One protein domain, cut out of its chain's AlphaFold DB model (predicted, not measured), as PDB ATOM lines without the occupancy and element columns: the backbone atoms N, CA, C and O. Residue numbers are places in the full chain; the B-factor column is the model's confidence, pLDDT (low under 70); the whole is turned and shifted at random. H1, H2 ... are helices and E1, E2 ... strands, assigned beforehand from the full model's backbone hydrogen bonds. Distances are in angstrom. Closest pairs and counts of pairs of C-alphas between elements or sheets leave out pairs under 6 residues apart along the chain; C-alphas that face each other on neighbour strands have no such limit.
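Overview. This is residues 5 to 82 of the 284 residues of an uncharacterized protein of Variovorax sp. WDL1 (UniProt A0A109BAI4). A long two-stranded hairpin, E2 and E3, makes the middle of a twisted four-stranded sheet and reaches well beyond the short edge strands E1 and E4, while one long helix, H4, covers one face over E4. The three short helices sit round the sheet's margins: H1 before E1, H2 between E1 and E2, and H3 in the connection from E3 to E4. The 78 printed residues hold four named helices and four named strands, in the order H1 E1 H2 E2 E3 H3 E4 H4, and the class is mixed, helices and strands. The sheet's order is E1 E2 E3 E4, all antiparallel. The whole is compact, with a radius of gyration of the C-alphas of 12.3 A and spans of 34 by 32 by 20 A.

Arrangement. E2, residues 31 to 38, and E3, residues 41 to 49, are a hairpin, with directions 151 degrees apart; N 34 and O 45 are 3.0 A apart, within hydrogen-bond range. E2 bends by 52 degrees at residue 35. E1, residues 13 to 15, is an edge strand antiparallel to E2, with N 13 and O 33 within hydrogen-bond range at 2.9 A. E4, residues 62 to 66, is the other edge strand, antiparallel to E3, with N 48 and O 64 within hydrogen-bond range at 2.9 A. The sheet is only just strongly twisted, its C-alphas lying up to 4.2 A off the best plane. H4, residues 69 to 82, is on one face of it, an arrangement of two layers, helix on sheet. Its height over the sheet is 5.6 A; it lies over E4 and runs only just slantwise to the strands, at 33 degrees to E4 on the local plane. The closest C-alphas of E4 and H4 are those of Gly 64 and Ala 76, 3.7 A apart. H2, residues 24 to 27, only just touches H4, with 3 pairs of C-alphas within 8 A; H4 touches H2 with residues 73 to 77 alone, and the closest C-alphas of the two are those of Ile 26 and Ala 73, 6.4 A apart. H2 only grazes the sheet, with residues 26 to 27. H3, residues 52 to 58, only grazes it too, with residues 54 to 55, and is apart from H4. H1, residues 6 to 9, is not on the sheet and touches no helix. In H3 and H4 every O i to N i+4 pair is within hydrogen-bond range; H1 and H2 are too short for such a pair.

Along the chain. H1 begins at C-alpha 6, (41.656, -62.417, 2.977). E2 is 20.8 A long and E3 24.5 A, the latter beginning at C-alpha 41, (61.072, -48.489, 3.065). H3 is 10.1 A long and E4 11.0 A. H4, 19.9 A long, ends at C-alpha 82, (31.645, -37.415, 8.230).

Size, cuts and confidence. The C-alphas of Arg 40 and His 53, 35.7 A apart, are the two farthest apart. The printed part has no cut. The link from E1 to H2, with 8 residues, is short, and the other links are tight. The mean pLDDT of the printed part is 83.9; residues 5 to 9, 20 to 21, 57 and 81 are under 70.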
ATOM      1  N   SER A   5      38.873 -63.713   6.797       55.12
ATOM      2  CA  SER A   5      38.777 -63.448   5.362       55.12
ATOM      3  C   SER A   5      40.083 -62.814   4.866       55.12
ATOM      4  O   SER A   5      40.745 -62.100   5.617       55.12
ATOM      5  N   ILE A   6      40.462 -63.035   3.601       53.94
ATOM      6  CA  ILE A   6      41.656 -62.417   2.977       53.94
ATOM      7  C   ILE A   6      41.676 -60.890   3.200       53.94
ATOM      8  O   ILE A   6      42.729 -60.297   3.411       53.94
ATOM      9  N   ARG A   7      40.494 -60.267   3.274       59.69
ATOM     10  CA  ARG A   7      40.303 -58.831   3.522       59.69
ATOM     11  C   ARG A   7      40.630 -58.382   4.950       59.69
ATOM     12  O   ARG A   7      40.805 -57.191   5.178       59.69
ATOM     13  N   ASP A   8      40.671 -59.293   5.921       64.19
ATOM     14  CA  ASP A   8      41.064 -58.984   7.305       64.19
ATOM     15  C   ASP A   8      42.581 -59.102   7.495       64.19
ATOM     16  O   ASP A   8      43.143 -58.416   8.347       64.19
ATOM     17  N   ALA A   9      43.253 -59.910   6.666       65.38
ATOM     18  CA  ALA A   9      44.712 -60.013   6.655       65.38
ATOM     19  C   ALA A   9      45.376 -58.704   6.189       65.38
ATOM     20  O   ALA A   9      46.407 -58.308   6.725       65.38
ATOM     21  N   GLU A  10      44.744 -57.982   5.256       79.25
ATOM     22  CA  GLU A  10      45.222 -56.679   4.768       79.25
ATOM     23  C   GLU A  10      45.177 -55.576   5.836       79.25
ATOM     24  O   GLU A  10      45.906 -54.589   5.735       79.25
ATOM     25  N   LEU A  11      44.346 -55.725   6.872       84.25
ATOM     26  CA  LEU A  11      44.211 -54.736   7.944       84.25
ATOM     27  C   LEU A  11      45.313 -54.861   9.003       84.25
ATOM     28  O   LEU A  11      45.490 -53.941   9.791       84.25
ATOM     29  N   GLY A  12      46.076 -55.954   9.007       88.75
ATOM     30  CA  GLY A  12      47.139 -56.193   9.979       88.75
ATOM     31  C   GLY A  12      46.666 -56.744  11.324       88.75
ATOM     32  O   GLY A  12      45.527 -57.191  11.511       88.75
ATOM     33  N   ALA A  13      47.589 -56.742  12.281       91.75
ATOM     34  CA  ALA A  13      47.369 -57.310  13.601       91.75
ATOM     35  C   ALA A  13      46.476 -56.391  14.454       91.75
ATOM     36  O   ALA A  13      46.548 -55.169  14.305       91.75
ATOM     37  N   PRO A  14      45.637 -56.949  15.349       93.31
ATOM     38  CA  PRO A  14      45.010 -56.180  16.421       93.31
ATOM     39  C   PRO A  14      46.052 -55.362  17.180       93.31
ATOM     40  O   PRO A  14      47.151 -55.847  17.451       93.31
ATOM     41  N   TYR A  15      45.695 -54.132  17.515       92.81
ATOM     42  CA  TYR A  15      46.550 -53.217  18.253       92.81
ATOM     43  C   TYR A  15      45.758 -52.594  19.399       92.81
ATOM     44  O   TYR A  15      44.547 -52.436  19.288       92.81
ATOM     45  N   ILE A  16      46.439 -52.266  20.492       91.12
ATOM     46  CA  ILE A  16      45.877 -51.505  21.608       91.12
ATOM     47  C   ILE A  16      46.714 -50.228  21.692       91.12
ATOM     48  O   ILE A  16      47.935 -50.348  21.835       91.12
ATOM     49  N   PRO A  17      46.108 -49.040  21.532       87.81
ATOM     50  CA  PRO A  17      46.847 -47.789  21.576       87.81
ATOM     51  C   PRO A  17      47.509 -47.581  22.938       87.81
ATOM     52  O   PRO A  17      46.976 -47.965  23.976       87.81
ATOM     53  N   SER A  18      48.697 -46.988  22.906       83.94
ATOM     54  CA  SER A  18      49.530 -46.737  24.086       83.94
ATOM     55  C   SER A  18      49.564 -45.259  24.487       83.94
ATOM     56  O   SER A  18      50.018 -44.928  25.584       83.94
ATOM     57  N   SER A  19      49.082 -44.365  23.615       74.81
ATOM     58  CA  SER A  19      49.057 -42.921  23.850       74.81
ATOM     59  C   SER A  19      48.065 -42.539  24.943       74.81
ATOM     60  O   SER A  19      46.867 -42.798  24.843       74.81
ATOM     61  N   ILE A  20      48.563 -41.826  25.950       64.88
ATOM     62  CA  ILE A  20      47.740 -41.169  26.967       64.88
ATOM     63  C   ILE A  20      47.048 -39.960  26.317       64.88
ATOM     64  O   ILE A  20      47.717 -39.123  25.711       64.88
ATOM     65  N   GLY A  21      45.723 -39.851  26.460       68.00
ATOM     66  CA  GLY A  21      44.953 -38.677  26.026       68.00
ATOM     67  C   GLY A  21      44.264 -38.788  24.661       68.00
ATOM     68  O   GLY A  21      43.949 -37.762  24.060       68.00
ATOM     69  N   LEU A  22      44.021 -40.001  24.156       76.12
ATOM     70  CA  LEU A  22      43.110 -40.180  23.024       76.12
ATOM     71  C   LEU A  22      41.671 -39.795  23.418       76.12
ATOM     72  O   LEU A  22      41.273 -40.018  24.562       76.12
ATOM     73  N   PRO A  23      40.861 -39.247  22.490       74.50
ATOM     74  CA  PRO A  23      39.435 -39.063  22.734       74.50
ATOM     75  C   PRO A  23      38.772 -40.413  23.075       74.50
ATOM     76  O   PRO A  23      39.007 -41.377  22.336       74.50
ATOM     77  N   PRO A  24      37.916 -40.506  24.113       76.56
ATOM     78  CA  PRO A  24      37.310 -41.776  24.541       76.56
ATOM     79  C   PRO A  24      36.563 -42.508  23.418       76.56
ATOM     80  O   PRO A  24      36.608 -43.731  23.302       76.56
ATOM     81  N   GLU A  25      35.917 -41.739  22.540       77.31
ATOM     82  CA  GLU A  25      35.193 -42.218  21.361       77.31
ATOM     83  C   GLU A  25      36.087 -42.887  20.307       77.31
ATOM     84  O   GLU A  25      35.620 -43.750  19.571       77.31
ATOM     85  N   ILE A  26      37.371 -42.521  20.247       84.56
ATOM     86  CA  ILE A  26      38.370 -43.110  19.347       84.56
ATOM     87  C   ILE A  26      39.115 -44.258  20.033       84.56
ATOM     88  O   ILE A  26      39.421 -45.270  19.399       84.56
ATOM     89  N   GLU A  27      39.401 -44.114  21.325       84.12
ATOM     90  CA  GLU A  27      40.049 -45.149  22.133       84.12
ATOM     91  C   GLU A  27      39.209 -46.433  22.178       84.12
ATOM     92  O   GLU A  27      39.749 -47.529  22.046       84.12
ATOM     93  N   ALA A  28      37.881 -46.301  22.264       84.88
ATOM     94  CA  ALA A  28      36.950 -47.427  22.289       84.88
ATOM     95  C   ALA A  28      36.813 -48.179  20.947       84.88
ATOM     96  O   ALA A  28      36.189 -49.245  20.899       84.88
ATOM     97  N   LEU A  29      37.355 -47.648  19.844       90.31
ATOM     98  CA  LEU A  29      37.281 -48.293  18.531       90.31
ATOM     99  C   LEU A  29      38.297 -49.425  18.391       90.31
ATOM    100  O   LEU A  29      39.289 -49.510  19.105       90.31
ATOM    101  N   ALA A  30      38.072 -50.316  17.428       92.81
ATOM    102  CA  ALA A  30      39.033 -51.371  17.141       92.81
ATOM    103  C   ALA A  30      40.243 -50.807  16.383       92.81
ATOM    104  O   ALA A  30      40.098 -50.216  15.311       92.81
ATOM    105  N   TRP A  31      41.443 -51.060  16.903       94.75
ATOM    106  CA  TRP A  31      42.696 -50.629  16.291       94.75
ATOM    107  C   TRP A  31      43.419 -51.778  15.598       94.75
ATOM    108  O   TRP A  31      43.364 -52.945  16.011       94.75
ATOM    109  N   ARG A  32      44.130 -51.436  14.526       95.38
ATOM    110  CA  ARG A  32      45.032 -52.347  13.828       95.38
ATOM    111  C   ARG A  32      46.374 -51.697  13.555       95.38
ATOM    112  O   ARG A  32      46.467 -50.487  13.360       95.38
ATOM    113  N   LYS A  33      47.405 -52.531  13.492       94.50
ATOM    114  CA  LYS A  33      48.759 -52.142  13.119       94.50
ATOM    115  C   LYS A  33      49.261 -53.050  12.007       94.50
ATOM    116  O   LYS A  33      49.146 -54.276  12.087       94.50
ATOM    117  N   ARG A  34      49.830 -52.445  10.970       93.38
ATOM    118  CA  ARG A  34      50.473 -53.162   9.866       93.38
ATOM    119  C   ARG A  34      51.750 -52.467   9.430       93.38
ATOM    120  O   ARG A  34      51.929 -51.278   9.676       93.38
ATOM    121  N   THR A  35      52.602 -53.205   8.737       92.94
ATOM    122  CA  THR A  35      53.758 -52.644   8.039       92.94
ATOM    123  C   THR A  35      53.388 -52.447   6.576       92.94
ATOM    124  O   THR A  35      52.978 -53.391   5.900       92.94
ATOM    125  N   ILE A  36      53.520 -51.218   6.090       89.88
ATOM    126  CA  ILE A  36      53.402 -50.871   4.673       89.88
ATOM    127  C   ILE A  36      54.784 -50.527   4.122       89.88
ATOM    128  O   ILE A  36      55.691 -50.212   4.884       89.88
ATOM    129  N   HIS A  37      54.956 -50.581   2.804       88.56
ATOM    130  CA  HIS A  37      56.198 -50.151   2.163       88.56
ATOM    131  C   HIS A  37      55.943 -48.846   1.420       88.56
ATOM    132  O   HIS A  37      55.201 -48.826   0.438       88.56
ATOM    133  N   VAL A  38      56.556 -47.760   1.883       83.69
ATOM    134  CA  VAL A  38      56.497 -46.447   1.234       83.69
ATOM    135  C   VAL A  38      57.859 -46.218   0.591       83.69
ATOM    136  O   VAL A  38      58.872 -46.247   1.272       83.69
ATOM    137  N   PHE A  39      57.907 -46.090  -0.736       86.62
ATOM    138  CA  PHE A  39      59.166 -46.004  -1.500       86.62
ATOM    139  C   PHE A  39      60.179 -47.131  -1.217       86.62
ATOM    140  O   PHE A  39      61.379 -46.926  -1.332       86.62
ATOM    141  N   ARG A  40      59.679 -48.349  -0.945       83.44
ATOM    142  CA  ARG A  40      60.442 -49.559  -0.557       83.44
ATOM    143  C   ARG A  40      60.952 -49.576   0.885       83.44
ATOM    144  O   ARG A  40      61.429 -50.625   1.308       83.44
ATOM    145  N   ASP A  41      60.747 -48.509   1.646       89.50
ATOM    146  CA  ASP A  41      61.072 -48.489   3.065       89.50
ATOM    147  C   ASP A  41      59.883 -49.004   3.891       89.50
ATOM    148  O   ASP A  41      58.747 -48.549   3.692       89.50
ATOM    149  N   PRO A  42      60.103 -49.967   4.805       90.88
ATOM    150  CA  PRO A  42      59.055 -50.450   5.685       90.88
ATOM    151  C   PRO A  42      58.682 -49.355   6.690       90.88
ATOM    152  O   PRO A  42      59.528 -48.841   7.421       90.88
ATOM    153  N   GLN A  43      57.399 -49.019   6.747       91.19
ATOM    154  CA  GLN A  43      56.834 -48.068   7.694       91.19
ATOM    155  C   GLN A  43      55.665 -48.696   8.441       91.19
ATOM    156  O   GLN A  43      54.857 -49.437   7.876       91.19
ATOM    157  N   GLU A  44      55.568 -48.388   9.728       93.06
ATOM    158  CA  GLU A  44      54.403 -48.759  10.515       93.06
ATOM    159  C   GLU A  44      53.218 -47.870  10.145       93.06
ATOM    160  O   GLU A  44      53.342 -46.657   9.983       93.06
ATOM    161  N   GLN A  45      52.052 -48.490  10.016       94.50
ATOM    162  CA  GLN A  45      50.790 -47.806   9.818       94.50
ATOM    163  C   GLN A  45      49.796 -48.280  10.871       94.50
ATOM    164  O   GLN A  45      49.552 -49.481  11.032       94.50
ATOM    165  N   PHE A  46      49.192 -47.310  11.542       95.25
ATOM    166  CA  PHE A  46      48.103 -47.500  12.485       95.25
ATOM    167  C   PHE A  46      46.786 -47.232  11.768       95.25
ATOM    168  O   PHE A  46      46.677 -46.277  10.995       95.25
ATOM    169  N   LEU A  47      45.798 -48.086  12.012       95.50
ATOM    170  CA  LEU A  47      44.457 -47.986  11.453       95.50
ATOM    171  C   LEU A  47      43.439 -47.991  12.589       95.50
ATOM    172  O   LEU A  47      43.514 -48.832  13.486       95.50
ATOM    173  N   VAL A  48      42.450 -47.111  12.492       94.50
ATOM    174  CA  VAL A  48      41.257 -47.121  13.342       94.50
ATOM    175  C   VAL A  48      40.103 -47.650  12.507       94.50
ATOM    176  O   VAL A  48      39.800 -47.112  11.436       94.50
ATOM    177  N   LEU A  49      39.486 -48.737  12.957       93.44
ATOM    178  CA  LEU A  49      38.411 -49.387  12.222       93.44
ATOM    179  C   LEU A  49      37.072 -48.695  12.455       93.44
ATOM    180  O   LEU A  49      36.808 -48.129  13.515       93.44
ATOM    181  N   ALA A  50      36.215 -48.777  11.444       87.94
ATOM    182  CA  ALA A  50      34.856 -48.283  11.544       87.94
ATOM    183  C   ALA A  50      34.004 -49.176  12.461       87.94
ATOM    184  O   ALA A  50      34.093 -50.403  12.362       87.94
ATOM    185  N   PRO A  51      33.130 -48.588  13.295       85.06
ATOM    186  CA  PRO A  51      32.037 -49.306  13.930       85.06
ATOM    187  C   PRO A  51      31.204 -50.106  12.924       85.06
ATOM    188  O   PRO A  51      31.005 -49.688  11.778       85.06
ATOM    189  N   ASP A  52      30.615 -51.207  13.391       80.31
ATOM    190  CA  ASP A  52      29.794 -52.106  12.573       80.31
ATOM    191  C   ASP A  52      28.688 -51.390  11.790       80.31
ATOM    192  O   ASP A  52      28.396 -51.761  10.653       80.31
ATOM    193  N   HIS A  53      28.059 -50.370  12.379       75.50
ATOM    194  CA  HIS A  53      26.974 -49.638  11.728       75.50
ATOM    195  C   HIS A  53      27.469 -48.797  10.537       75.50
ATOM    196  O   HIS A  53      26.778 -48.731   9.519       75.50
ATOM    197  N   ILE A  54      28.677 -48.223  10.612       78.25
ATOM    198  CA  ILE A  54      29.298 -47.487   9.499       78.25
ATOM    199  C   ILE A  54      29.736 -48.468   8.410       78.25
ATOM    200  O   ILE A  54      29.414 -48.264   7.237       78.25
ATOM    201  N   TYR A  55      30.394 -49.569   8.782       79.62
ATOM    202  CA  TYR A  55      30.840 -50.568   7.811       79.62
ATOM    203  C   TYR A  55      29.672 -51.202   7.046       79.62
ATOM    204  O   TYR A  55      29.711 -51.280   5.819       79.62
ATOM    205  N   LYS A  56      28.606 -51.615   7.744       74.69
ATOM    206  CA  LYS A  56      27.431 -52.243   7.116       74.69
ATOM    207  C   LYS A  56      26.713 -51.308   6.146       74.69
ATOM    208  O   LYS A  56      26.182 -51.780   5.146       74.69
ATOM    209  N   ARG A  57      26.677 -50.006   6.442       67.31
ATOM    210  CA  ARG A  57      25.937 -49.024   5.641       67.31
ATOM    211  C   ARG A  57      26.748 -48.470   4.472       67.31
ATOM    212  O   ARG A  57      26.202 -48.324   3.386       67.31
ATOM    213  N   TYR A  58      28.022 -48.158   4.690       72.69
ATOM    214  CA  TYR A  58      28.840 -47.429   3.715       72.69
ATOM    215  C   TYR A  58      29.991 -48.263   3.139       72.69
ATOM    216  O   TYR A  58      30.686 -47.825   2.229       72.69
ATOM    217  N   GLY A  59      30.234 -49.463   3.670       77.88
ATOM    218  CA  GLY A  59      31.339 -50.324   3.248       77.88
ATOM    219  C   GLY A  59      32.721 -49.858   3.720       77.88
ATOM    220  O   GLY A  59      33.709 -50.551   3.469       77.88
ATOM    221  N   HIS A  60      32.819 -48.732   4.434       83.25
ATOM    222  CA  HIS A  60      34.082 -48.238   4.980       83.25
ATOM    223  C   HIS A  60      34.511 -49.084   6.178       83.25
ATOM    224  O   HIS A  60      33.819 -49.147   7.188       83.25
ATOM    225  N   ARG A  61      35.658 -49.758   6.055       86.06
ATOM    226  CA  ARG A  61      36.244 -50.583   7.130       86.06
ATOM    227  C   ARG A  61      37.206 -49.811   8.021       86.06
ATOM    228  O   ARG A  61      37.378 -50.175   9.178       86.06
ATOM    229  N   VAL A  62      37.852 -48.789   7.471       90.44
ATOM    230  CA  VAL A  62      38.872 -47.977   8.138       90.44
ATOM    231  C   VAL A  62      38.372 -46.541   8.151       90.44
ATOM    232  O   VAL A  62      38.054 -46.005   7.092       90.44
ATOM    233  N   LEU A  63      38.287 -45.944   9.337       89.12
ATOM    234  CA  LEU A  63      37.921 -44.537   9.523       89.12
ATOM    235  C   LEU A  63      39.130 -43.618   9.471       89.12
ATOM    236  O   LEU A  63      39.038 -42.504   8.969       89.12
ATOM    237  N   GLY A  64      40.255 -44.083  10.004       91.31
ATOM    238  CA  GLY A  64      41.476 -43.300  10.060       91.31
ATOM    239  C   GLY A  64      42.705 -44.155   9.852       91.31
ATOM    240  O   GLY A  64      42.740 -45.326  10.233       91.31
ATOM    241  N   SER A  65      43.721 -43.558   9.240       93.75
ATOM    242  CA  SER A  65      45.023 -44.189   9.064       93.75
ATOM    243  C   SER A  65      46.137 -43.173   9.240       93.75
ATOM    244  O   SER A  65      45.981 -42.019   8.846       93.75
ATOM    245  N   GLY A  66      47.267 -43.595   9.795       93.12
ATOM    246  CA  GLY A  66      48.411 -42.709   9.957       93.12
ATOM    247  C   GLY A  66      49.701 -43.438  10.319       93.12
ATOM    248  O   GLY A  66      49.654 -44.598  10.733       93.12
ATOM    249  N   PRO A  67      50.856 -42.765  10.175       91.88
ATOM    250  CA  PRO A  67      52.158 -43.310  10.566       91.88
ATOM    251  C   PRO A  67      52.372 -43.314  12.089       91.88
ATOM    252  O   PRO A  67      53.308 -43.931  12.582       91.88
ATOM    253  N   THR A  68      51.510 -42.631  12.846       91.62
ATOM    254  CA  THR A  68      51.503 -42.614  14.316       91.62
ATOM    255  C   THR A  68      50.074 -42.761  14.836       91.62
ATOM    256  O   THR A  68      49.117 -42.498  14.100       91.62
ATOM    257  N   GLU A  69      49.920 -43.134  16.112       91.75
ATOM    258  CA  GLU A  69      48.609 -43.218  16.773       91.75
ATOM    259  C   GLU A  69      47.843 -41.891  16.687       91.75
ATOM    260  O   GLU A  69      46.678 -41.881  16.298       91.75
ATOM    261  N   ALA A  70      48.513 -40.763  16.949       88.94
ATOM    262  CA  ALA A  70      47.904 -39.434  16.888       88.94
ATOM    263  C   ALA A  70      47.355 -39.095  15.489       88.94
ATOM    264  O   ALA A  70      46.237 -38.603  15.365       88.94
ATOM    265  N   HIS A  71      48.100 -39.401  14.420       89.12
ATOM    266  CA  HIS A  71      47.614 -39.168  13.055       89.12
ATOM    267  C   HIS A  71      46.406 -40.046  12.720       89.12
ATOM    268  O   HIS A  71      45.429 -39.563  12.145       89.12
ATOM    269  N   ALA A  72      46.460 -41.330  13.090       91.94
ATOM    270  CA  ALA A  72      45.357 -42.253  12.858       91.94
ATOM    271  C   ALA A  72      44.101 -41.830  13.639       91.94
ATOM    272  O   ALA A  72      43.012 -41.844  13.070       91.94
ATOM    273  N   ALA A  73      44.259 -41.378  14.887       89.19
ATOM    274  CA  ALA A  73      43.176 -40.871  15.724       89.19
ATOM    275  C   ALA A  73      42.531 -39.604  15.146       89.19
ATOM    276  O   ALA A  73      41.312 -39.553  15.002       89.19
ATOM    277  N   THR A  74      43.330 -38.613  14.741       83.94
ATOM    278  CA  THR A  74      42.817 -37.385  14.111       83.94
ATOM    279  C   THR A  74      42.076 -37.698  12.811       83.94
ATOM    280  O   THR A  74      40.968 -37.211  12.594       83.94
ATOM    281  N   SER A  75      42.640 -38.565  11.964       87.94
ATOM    282  CA  SER A  75      41.973 -39.010  10.736       87.94
ATOM    283  C   SER A  75      40.663 -39.745  11.031       87.94
ATOM    284  O   SER A  75      39.687 -39.551  10.312       87.94
ATOM    285  N   ALA A  76      40.624 -40.566  12.083       88.94
ATOM    286  CA  ALA A  76      39.432 -41.307  12.480       88.94
ATOM    287  C   ALA A  76      38.339 -40.396  13.039       88.94
ATOM    288  O   ALA A  76      37.172 -40.608  12.728       88.94
ATOM    289  N   ALA A  77      38.706 -39.359  13.797       82.94
ATOM    290  CA  ALA A  77      37.770 -38.350  14.284       82.94
ATOM    291  C   ALA A  77      37.089 -37.608  13.124       82.94
ATOM    292  O   ALA A  77      35.873 -37.421  13.142       82.94
ATOM    293  N   ILE A  78      37.843 -37.265  12.072       78.75
ATOM    294  CA  ILE A  78      37.283 -36.691  10.838       78.75
ATOM    295  C   ILE A  78      36.337 -37.694  10.157       78.75
ATOM    296  O   ILE A  78      35.236 -37.327   9.746       78.75
ATOM    297  N   GLY A  79      36.734 -38.967  10.071       81.31
ATOM    298  CA  GLY A  79      35.908 -40.034   9.500       81.31
ATOM    299  C   GLY A  79      34.592 -40.249  10.257       81.31
ATOM    300  O   GLY A  79      33.533 -40.324   9.637       81.31
ATOM    301  N   LEU A  80      34.627 -40.296  11.592       78.69
ATOM    302  CA  LEU A  80      33.419 -40.359  12.421       78.69
ATOM    303  C   LEU A  80      32.527 -39.143  12.186       78.69
ATOM    304  O   LEU A  80      31.331 -39.306  11.963       78.69
ATOM    305  N   ALA A  81      33.106 -37.940  12.170       69.69
ATOM    306  CA  ALA A  81      32.349 -36.712  11.954       69.69
ATOM    307  C   ALA A  81      31.647 -36.686  10.584       69.69
ATOM    308  O   ALA A  81      30.519 -36.205  10.474       69.69
ATOM    309  N   TYR A  82      32.269 -37.253   9.546       71.62
ATOM    310  CA  TYR A  82      31.645 -37.415   8.230       71.62
ATOM    311  C   TYR A  82      30.411 -38.334   8.284       71.62
ATOM    312  O   TYR A  82      29.391 -38.063   7.637       71.62
TER     313      TYR A  82